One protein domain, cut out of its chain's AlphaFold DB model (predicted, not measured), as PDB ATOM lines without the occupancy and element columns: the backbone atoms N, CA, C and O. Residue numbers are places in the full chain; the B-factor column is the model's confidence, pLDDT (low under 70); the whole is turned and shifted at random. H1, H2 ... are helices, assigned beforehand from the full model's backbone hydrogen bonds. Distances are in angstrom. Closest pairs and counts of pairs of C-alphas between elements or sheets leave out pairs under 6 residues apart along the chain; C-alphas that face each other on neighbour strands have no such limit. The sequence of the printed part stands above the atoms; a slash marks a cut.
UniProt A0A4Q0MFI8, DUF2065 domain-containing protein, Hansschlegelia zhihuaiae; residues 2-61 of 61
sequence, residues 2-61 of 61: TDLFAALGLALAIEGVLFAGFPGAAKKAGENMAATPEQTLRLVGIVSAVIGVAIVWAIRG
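AT A GLANCE: This is residues 2 to 61 of the 61 residues of the protein "DUF2065 domain-containing protein" of Hansschlegelia zhihuaiae (UniProt A0A4Q0MFI8). Start from the longest helix, H3: it is one arm of an open U, H1 is the other arm, and H2 makes the base across one end, with the middle empty. The printed part has 60 residues, with three named helices in the order H1, H2, H3 and no named strand; the class is all helix. It is loose, with a radius of gyration of the C-alphas of 14.2 A, and flat, spanning 38 by 29 by 14 A.

HOW THE PARTS SIT: Look first at H3, residues 38 to 60, and H2, residues 23 to 35: they are close but not clearly touching, the closest C-alphas being those of Met 33 and Leu 41, 7.6 A apart. They run opposite ways at a steep tilt of 55 degrees. H1, residues 2 to 21, is close to but not clearly touching H2, with the C-alphas of Phe 19 and Ala 26 closest at 6.1 A; their lines are about perpendicular, at 79 degrees. H1 and H3 are apart. In H1, H2 and H3 every O i to N i+4 pair is within hydrogen-bond range.

IN THESE COORDINATES: Find C-alpha 38 at (23.835, 80.480, 244.589); from there H3 runs 32.6 A to C-alpha 60 at (32.380, 84.847, 213.406). H2 is 18.8 A long. H1 runs 27.9 A from C-alpha 2 at (34.265, 71.154, 213.657).

THE WHOLE: The two C-alphas farthest apart, those of Ala 35 and Gly 61, are 38.6 A apart. The printed part has no cut, and both links are tight. Residue 61 alone is under pLDDT 70.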
ATOM      1  N   THR A   2      32.881  71.142 213.137       86.62
ATOM      2  CA  THR A   2      34.265  71.154 213.657       86.62
ATOM      3  C   THR A   2      34.545  72.277 214.657       86.62
ATOM      4  O   THR A   2      35.162  72.021 215.683       86.62
ATOM      5  N   ASP A   3      34.024  73.483 214.423       87.56
ATOM      6  CA  ASP A   3      34.253  74.638 215.307       87.56
ATOM      7  C   ASP A   3      33.752  74.425 216.740       87.56
ATOM      8  O   ASP A   3      34.366  74.910 217.684       87.56
ATOM      9  N   LEU A   4      32.652  73.681 216.920       87.69
ATOM     10  CA  LEU A   4      32.121  73.386 218.252       87.69
ATOM     11  C   LEU A   4      33.070  72.458 219.016       87.69
ATOM     12  O   LEU A   4      33.374  72.708 220.179       87.69
ATOM     13  N   PHE A   5      33.569  71.415 218.349       93.62
ATOM     14  CA  PHE A   5      34.553  70.503 218.931       93.62
ATOM     15  C   PHE A   5      35.887  71.204 219.201       93.62
ATOM     16  O   PHE A   5      36.503  70.947 220.230       93.62
ATOM     17  N   ALA A   6      36.306  72.124 218.329       93.31
ATOM     18  CA  ALA A   6      37.494  72.942 218.549       93.31
ATOM     19  C   ALA A   6      37.326  73.869 219.766       93.31
ATOM     20  O   ALA A   6      38.220  73.934 220.606       93.31
ATOM     21  N   ALA A   7      36.174  74.532 219.904       91.88
ATOM     22  CA  ALA A   7      35.874  75.385 221.053       91.88
ATOM     23  C   ALA A   7      35.821  74.587 222.368       91.88
ATOM     24  O   ALA A   7      36.400  75.012 223.366       91.88
ATOM     25  N   LEU A   8      35.192  73.406 222.358       93.75
ATOM     26  CA  LEU A   8      35.191  72.475 223.493       93.75
ATOM     27  C   LEU A   8      36.605  72.007 223.855       93.75
ATOM     28  O   LEU A   8      36.980  72.028 225.025       93.75
ATOM     29  N   GLY A   9      37.402  71.618 222.857       96.38
ATOM     30  CA  GLY A   9      38.789  71.206 223.061       96.38
ATOM     31  C   GLY A   9      39.644  72.327 223.653       96.38
ATOM     32  O   GLY A   9      40.420  72.086 224.574       96.38
ATOM     33  N   LEU A  10      39.457  73.563 223.181       95.31
ATOM     34  CA  LEU A  10      40.152  74.730 223.713       95.31
ATOM     35  C   LEU A  10      39.738  75.033 225.160       95.31
ATOM     36  O   LEU A  10      40.608  75.297 225.985       95.31
ATOM     37  N   ALA A  11      38.445  74.953 225.485       95.25
ATOM     38  CA  ALA A  11      37.958  75.148 226.850       95.25
ATOM     39  C   ALA A  11      38.597  74.145 227.828       95.25
ATOM     40  O   ALA A  11      39.135  74.553 228.856       95.25
ATOM     41  N   LEU A  12      38.629  72.858 227.461       96.69
ATOM     42  CA  LEU A  12      39.280  71.806 228.251       96.69
ATOM     43  C   LEU A  12      40.791  72.017 228.384       96.69
ATOM     44  O   LEU A  12      41.348  71.810 229.460       96.69
ATOM     45  N   ALA A  13      41.469  72.431 227.310       97.75
ATOM     46  CA  ALA A  13      42.901  72.711 227.356       97.75
ATOM     47  C   ALA A  13      43.213  73.874 228.312       97.75
ATOM     48  O   ALA A  13      44.140  73.777 229.116       97.75
ATOM     49  N   ILE A  14      42.417  74.947 228.263       96.06
ATOM     50  CA  ILE A  14      42.564  76.105 229.154       96.06
ATOM     51  C   ILE A  14      42.318  75.700 230.613       96.06
ATOM     52  O   ILE A  14      43.139  76.027 231.472       96.06
ATOM     53  N   GLU A  15      41.247  74.953 230.902       95.00
ATOM     54  CA  GLU A  15      41.000  74.415 232.247       95.00
ATOM     55  C   GLU A  15      42.156  73.531 232.729       95.00
ATOM     56  O   GLU A  15      42.675  73.731 233.828       95.00
ATOM     57  N   GLY A  16      42.612  72.588 231.902       95.75
ATOM     58  CA  GLY A  16      43.700  71.676 232.245       95.75
ATOM     59  C   GLY A  16      45.002  72.408 232.576       95.75
ATOM     60  O   GLY A  16      45.655  72.083 233.568       95.75
ATOM     61  N   VAL A  17      45.357  73.438 231.799       96.62
ATOM     62  CA  VAL A  17      46.538  74.277 232.060       96.62
ATOM     63  C   VAL A  17      46.387  75.067 233.361       96.62
ATOM     64  O   VAL A  17      47.347  75.156 234.124       96.62
ATOM     65  N   LEU A  18      45.199  75.599 233.659       94.69
ATOM     66  CA  LEU A  18      44.927  76.286 234.925       94.69
ATOM     67  C   LEU A  18      45.104  75.353 236.130       94.69
ATOM     68  O   LEU A  18      45.775  75.723 237.095       94.69
ATOM     69  N   PHE A  19      44.562  74.136 236.062       93.00
ATOM     70  CA  PHE A  19      44.690  73.158 237.143       93.00
ATOM     71  C   PHE A  19      46.121  72.633 237.301       93.00
ATOM     72  O   PHE A  19      46.597  72.501 238.429       93.00
ATOM     73  N   ALA A  20      46.818  72.358 236.196       96.12
ATOM     74  CA  ALA A  20      48.182  71.837 236.220       96.12
ATOM     75  C   ALA A  20      49.216  72.906 236.611       96.12
ATOM     76  O   ALA A  20      50.136  72.622 237.374       96.12
ATOM     77  N   GLY A  21      49.066  74.134 236.104       97.00
ATOM     78  CA  GLY A  21      49.996  75.238 236.341       97.00
ATOM     79  C   GLY A  21      49.765  75.970 237.663       97.00
ATOM     80  O   GLY A  21      50.724  76.394 238.304       97.00
ATOM     81  N   PHE A  22      48.508  76.098 238.103       95.81
ATOM     82  CA  PHE A  22      48.138  76.886 239.286       95.81
ATOM     83  C   PHE A  22      47.160  76.144 240.221       95.81
ATOM     84  O   PHE A  22      46.099  76.676 240.571       95.81
ATOM     85  N   PRO A  23      47.513  74.944 240.722       92.38
ATOM     86  CA  PRO A  23      46.607  74.118 241.526       92.38
ATOM     87  C   PRO A  23      46.145  74.799 242.825       92.38
ATOM     88  O   PRO A  23      45.025  74.578 243.283       92.38
ATOM     89  N   GLY A  24      46.983  75.652 243.428       95.94
ATOM     90  CA  GLY A  24      46.615  76.417 244.625       95.94
ATOM     91  C   GLY A  24      45.525  77.460 244.358       95.94
ATOM     92  O   GLY A  24      44.593  77.595 245.150       95.94
ATOM     93  N   ALA A  25      45.602  78.158 243.219       93.19
ATOM     94  CA  ALA A  25      44.579  79.118 242.813       93.19
ATOM     95  C   ALA A  25      43.251  78.413 242.518       93.19
ATOM     96  O   ALA A  25      42.202  78.886 242.950       93.19
ATOM     97  N   ALA A  26      43.303  77.247 241.865       94.06
ATOM     98  CA  ALA A  26      42.128  76.426 241.601       94.06
ATOM     99  C   ALA A  26      41.418  75.971 242.888       94.06
ATOM    100  O   ALA A  26      40.204  76.123 243.009       94.06
ATOM    101  N   LYS A  27      42.168  75.478 243.882       94.56
ATOM    102  CA  LYS A  27      41.606  75.096 245.189       94.56
ATOM    103  C   LYS A  27      40.927  76.275 245.886       94.56
ATOM    104  O   LYS A  27      39.774  76.162 246.291       94.56
ATOM    105  N   LYS A  28      41.603  77.425 245.938       95.38
ATOM    106  CA  LYS A  28      41.059  78.648 246.545       95.38
ATOM    107  C   LYS A  28      39.812  79.155 245.814       95.38
ATOM    108  O   LYS A  28      38.870  79.617 246.447       95.38
ATOM    109  N   ALA A  29      39.785  79.063 244.484       92.31
ATOM    110  CA  ALA A  29      38.603  79.399 243.698       92.31
ATOM    111  C   ALA A  29      37.421  78.479 244.045       92.31
ATOM    112  O   ALA A  29      36.317  78.978 244.241       92.31
ATOM    113  N   GLY A  30      37.660  77.173 244.203       93.38
ATOM    114  CA  GLY A  30      36.640  76.216 244.644       93.38
ATOM    115  C   GLY A  30      36.087  76.521 246.040       93.38
ATOM    116  O   GLY A  30      34.874  76.514 246.235       93.38
ATOM    117  N   GLU A  31      36.952  76.864 246.996       95.94
ATOM    118  CA  GLU A  31      36.536  77.293 248.342       95.94
ATOM    119  C   GLU A  31      35.682  78.567 248.295       95.94
ATOM    120  O   GLU A  31      34.617  78.634 248.911       95.94
ATOM    121  N   ASN A  32      36.103  79.559 247.505       94.38
ATOM    122  CA  ASN A  32      35.341  80.790 247.310       94.38
ATOM    123  C   ASN A  32      33.975  80.514 246.671       94.38
ATOM    124  O   ASN A  32      32.974  81.094 247.089       94.38
ATOM    125  N   MET A  33      33.915  79.623 245.677       94.19
ATOM    126  CA  MET A  33      32.661  79.217 245.043       94.19
ATOM    127  C   MET A  33      31.717  78.561 246.052       94.19
ATOM    128  O   MET A  33      30.545  78.918 246.085       94.19
ATOM    129  N   ALA A  34      32.220  77.676 246.916       94.75
ATOM    130  CA  ALA A  34      31.411  77.021 247.944       94.75
ATOM    131  C   ALA A  34      30.834  78.008 248.976       94.75
ATOM    132  O   ALA A  34      29.735  77.798 249.484       94.75
ATOM    133  N   ALA A  35      31.553  79.094 249.270       95.06
ATOM    134  CA  ALA A  35      31.097  80.151 250.172       95.06
ATOM    135  C   ALA A  35      30.204  81.212 249.494       95.06
ATOM    136  O   ALA A  35      29.627  82.061 250.176       95.06
ATOM    137  N   THR A  36      30.095  81.202 248.162       94.69
ATOM    138  CA  THR A  36      29.336  82.212 247.417       94.69
ATOM    139  C   THR A  36      27.853  81.822 247.338       94.69
ATOM    140  O   THR A  36      27.542  80.691 246.970       94.69
ATOM    141  N   PRO A  37      26.910  82.747 247.605       96.44
ATOM    142  CA  PRO A  37      25.484  82.479 247.437       96.44
ATOM    143  C   PRO A  37      25.135  82.019 246.014       96.44
ATOM    144  O   PRO A  37      25.610  82.598 245.031       96.44
ATOM    145  N   GLU A  38      24.230  81.042 245.890       95.56
ATOM    146  CA  GLU A  38      23.835  80.480 244.589       95.56
ATOM    147  C   GLU A  38      23.348  81.539 243.597       95.56
ATOM    148  O   GLU A  38      23.645  81.463 242.407       95.56
ATOM    149  N   GLN A  39      22.604  82.543 244.068       96.69
ATOM    150  CA  GLN A  39      22.081  83.603 243.208       96.69
ATOM    151  C   GLN A  39      23.206  84.412 242.551       96.69
ATOM    152  O   GLN A  39      23.119  84.736 241.366       96.69
ATOM    153  N   THR A  40      24.282  84.687 243.291       96.00
ATOM    154  CA  THR A  40      25.462  85.378 242.766       96.00
ATOM    155  C   THR A  40      26.184  84.505 241.745       96.00
ATOM    156  O   THR A  40      26.502  84.986 240.659       96.00
ATOM    157  N   LEU A  41      26.379  83.212 242.038       96.56
ATOM    158  CA  LEU A  41      26.985  82.267 241.091       96.56
ATOM    159  C   LEU A  41      26.180  82.167 239.788       96.56
ATOM    160  O   LEU A  41      26.758  82.213 238.702       96.56
ATOM    161  N   ARG A  42      24.845  82.093 239.880       96.56
ATOM    162  CA  ARG A  42      23.951  82.068 238.712       96.56
ATOM    163  C   ARG A  42      24.067  83.343 237.889       96.56
ATOM    164  O   ARG A  42      24.177  83.260 236.670       96.56
ATOM    165  N   LEU A  43      24.069  84.510 238.534       98.00
ATOM    166  CA  LEU A  43      24.190  85.785 237.831       98.00
ATOM    167  C   LEU A  43      25.526  85.881 237.088       98.00
ATOM    168  O   LEU A  43      25.539  86.198 235.902       98.00
ATOM    169  N   VAL A  44      26.634  85.552 237.757       96.44
ATOM    170  CA  VAL A  44      27.969  85.555 237.143       96.44
ATOM    171  C   VAL A  44      28.035  84.576 235.971       96.44
ATOM    172  O   VAL A  44      28.536  84.945 234.913       96.44
ATOM    173  N   GLY A  45      27.489  83.367 236.129       95.50
ATOM    174  CA  GLY A  45      27.448  82.355 235.071       95.50
ATOM    175  C   GLY A  45      26.618  82.775 233.855       95.50
ATOM    176  O   GLY A  45      27.027  82.558 232.718       95.50
ATOM    177  N   ILE A  46      25.470  83.421 234.069       98.00
ATOM    178  CA  ILE A  46      24.639  83.933 232.970       98.00
ATOM    179  C   ILE A  46      25.365  85.069 232.247       98.00
ATOM    180  O   ILE A  46      25.434  85.069 231.020       98.00
ATOM    181  N   VAL A  47      25.935  86.021 232.991       98.12
ATOM    182  CA  VAL A  47      26.663  87.156 232.406       98.12
ATOM    183  C   VAL A  47      27.868  86.670 231.600       98.12
ATOM    184  O   VAL A  47      28.051  87.107 230.464       98.12
ATOM    185  N   SER A  48      28.657  85.732 232.129       96.12
ATOM    186  CA  SER A  48      29.810  85.177 231.412       96.12
ATOM    187  C   SER A  48      29.398  84.398 230.161       96.12
ATOM    188  O   SER A  48      30.032  84.559 229.118       96.12
ATOM    189  N   ALA A  49      28.307  83.624 230.217       95.75
ATOM    190  CA  ALA A  49      27.775  82.913 229.057       95.75
ATOM    191  C   ALA A  49      27.320  83.876 227.949       95.75
ATOM    192  O   ALA A  49      27.680  83.690 226.786       95.75
ATOM    193  N   VAL A  50      26.578  84.933 228.300       97.94
ATOM    194  CA  VAL A  50      26.118  85.951 227.340       97.94
ATOM    195  C   VAL A  50      27.303  86.657 226.685       97.94
ATOM    196  O   VAL A  50      27.333  86.785 225.463       97.94
ATOM    197  N   ILE A  51      28.301  87.064 227.475       97.62
ATOM    198  CA  ILE A  51      29.519  87.698 226.954       97.62
ATOM    199  C   ILE A  51      30.265  86.741 226.017       97.62
ATOM    200  O   ILE A  51      30.649  87.140 224.921       97.62
ATOM    201  N   GLY A  52      30.432  85.474 226.406       93.44
ATOM    202  CA  GLY A  52      31.098  84.468 225.579       93.44
ATOM    203  C   GLY A  52      30.414  84.279 224.223       93.44
ATOM    204  O   GLY A  52      31.077  84.312 223.186       93.44
ATOM    205  N   VAL A  53      29.084  84.162 224.211       93.94
ATOM    206  CA  VAL A  53      28.303  84.065 222.967       93.94
ATOM    207  C   VAL A  53      28.433  85.336 222.128       93.94
ATOM    208  O   VAL A  53      28.649  85.236 220.922       93.94
ATOM    209  N   ALA A  54      28.361  86.520 222.745       96.25
ATOM    210  CA  ALA A  54      28.511  87.795 222.047       96.25
ATOM    211  C   ALA A  54      29.892  87.938 221.384       96.25
ATOM    212  O   ALA A  54      29.974  88.386 220.244       96.25
ATOM    213  N   ILE A  55      30.964  87.505 222.056       94.50
ATOM    214  CA  ILE A  55      32.324  87.497 221.496       94.50
ATOM    215  C   ILE A  55      32.408  86.551 220.296       94.50
ATOM    216  O   ILE A  55      32.903  86.941 219.240       94.50
ATOM    217  N   VAL A  56      31.910  85.316 220.430       91.50
ATOM    218  CA  VAL A  56      31.919  84.344 219.326       91.50
ATOM    219  C   VAL A  56      31.128  84.878 218.133       91.50
ATOM    220  O   VAL A  56      31.585  84.744 217.001       91.50
ATOM    221  N   TRP A  57      29.974  85.499 218.383       91.81
ATOM    222  CA  TRP A  57      29.154  86.117 217.345       91.81
ATOM    223  C   TRP A  57      29.844  87.316 216.689       91.81
ATOM    224  O   TRP A  57      29.805  87.423 215.475       91.81
ATOM    225  N   ALA A  58      30.537  88.172 217.443       94.00
ATOM    226  CA  ALA A  58      31.263  89.312 216.882       94.00
ATOM    227  C   ALA A  58      32.472  88.897 216.023       94.00
ATOM    228  O   ALA A  58      32.782  89.561 215.041       94.00
ATOM    229  N   ILE A  59      33.162  87.811 216.389       93.12
ATOM    230  CA  ILE A  59      34.341  87.322 215.653       93.12
ATOM    231  C   ILE A  59      33.941  86.509 214.413       93.12
ATOM    232  O   ILE A  59      34.645  86.547 213.407       93.12
ATOM    233  N   ARG A  60      32.851  85.733 214.491       84.62
ATOM    234  CA  ARG A  60      32.380  84.847 213.406       84.62
ATOM    235  C   ARG A  60      31.188  85.414 212.623       84.62
ATOM    236  O   ARG A  60      30.642  84.683 211.798       84.62
ATOM    237  N   GLY A  61      30.766  86.636 212.945       59.44
ATOM    238  CA  GLY A  61      29.647  87.349 212.325       59.44
ATOM    239  C   GLY A  61      29.884  87.650 210.858       59.44
ATOM    240  O   GLY A  61      31.032  88.004 210.509       59.44
TER     241      GLY A  61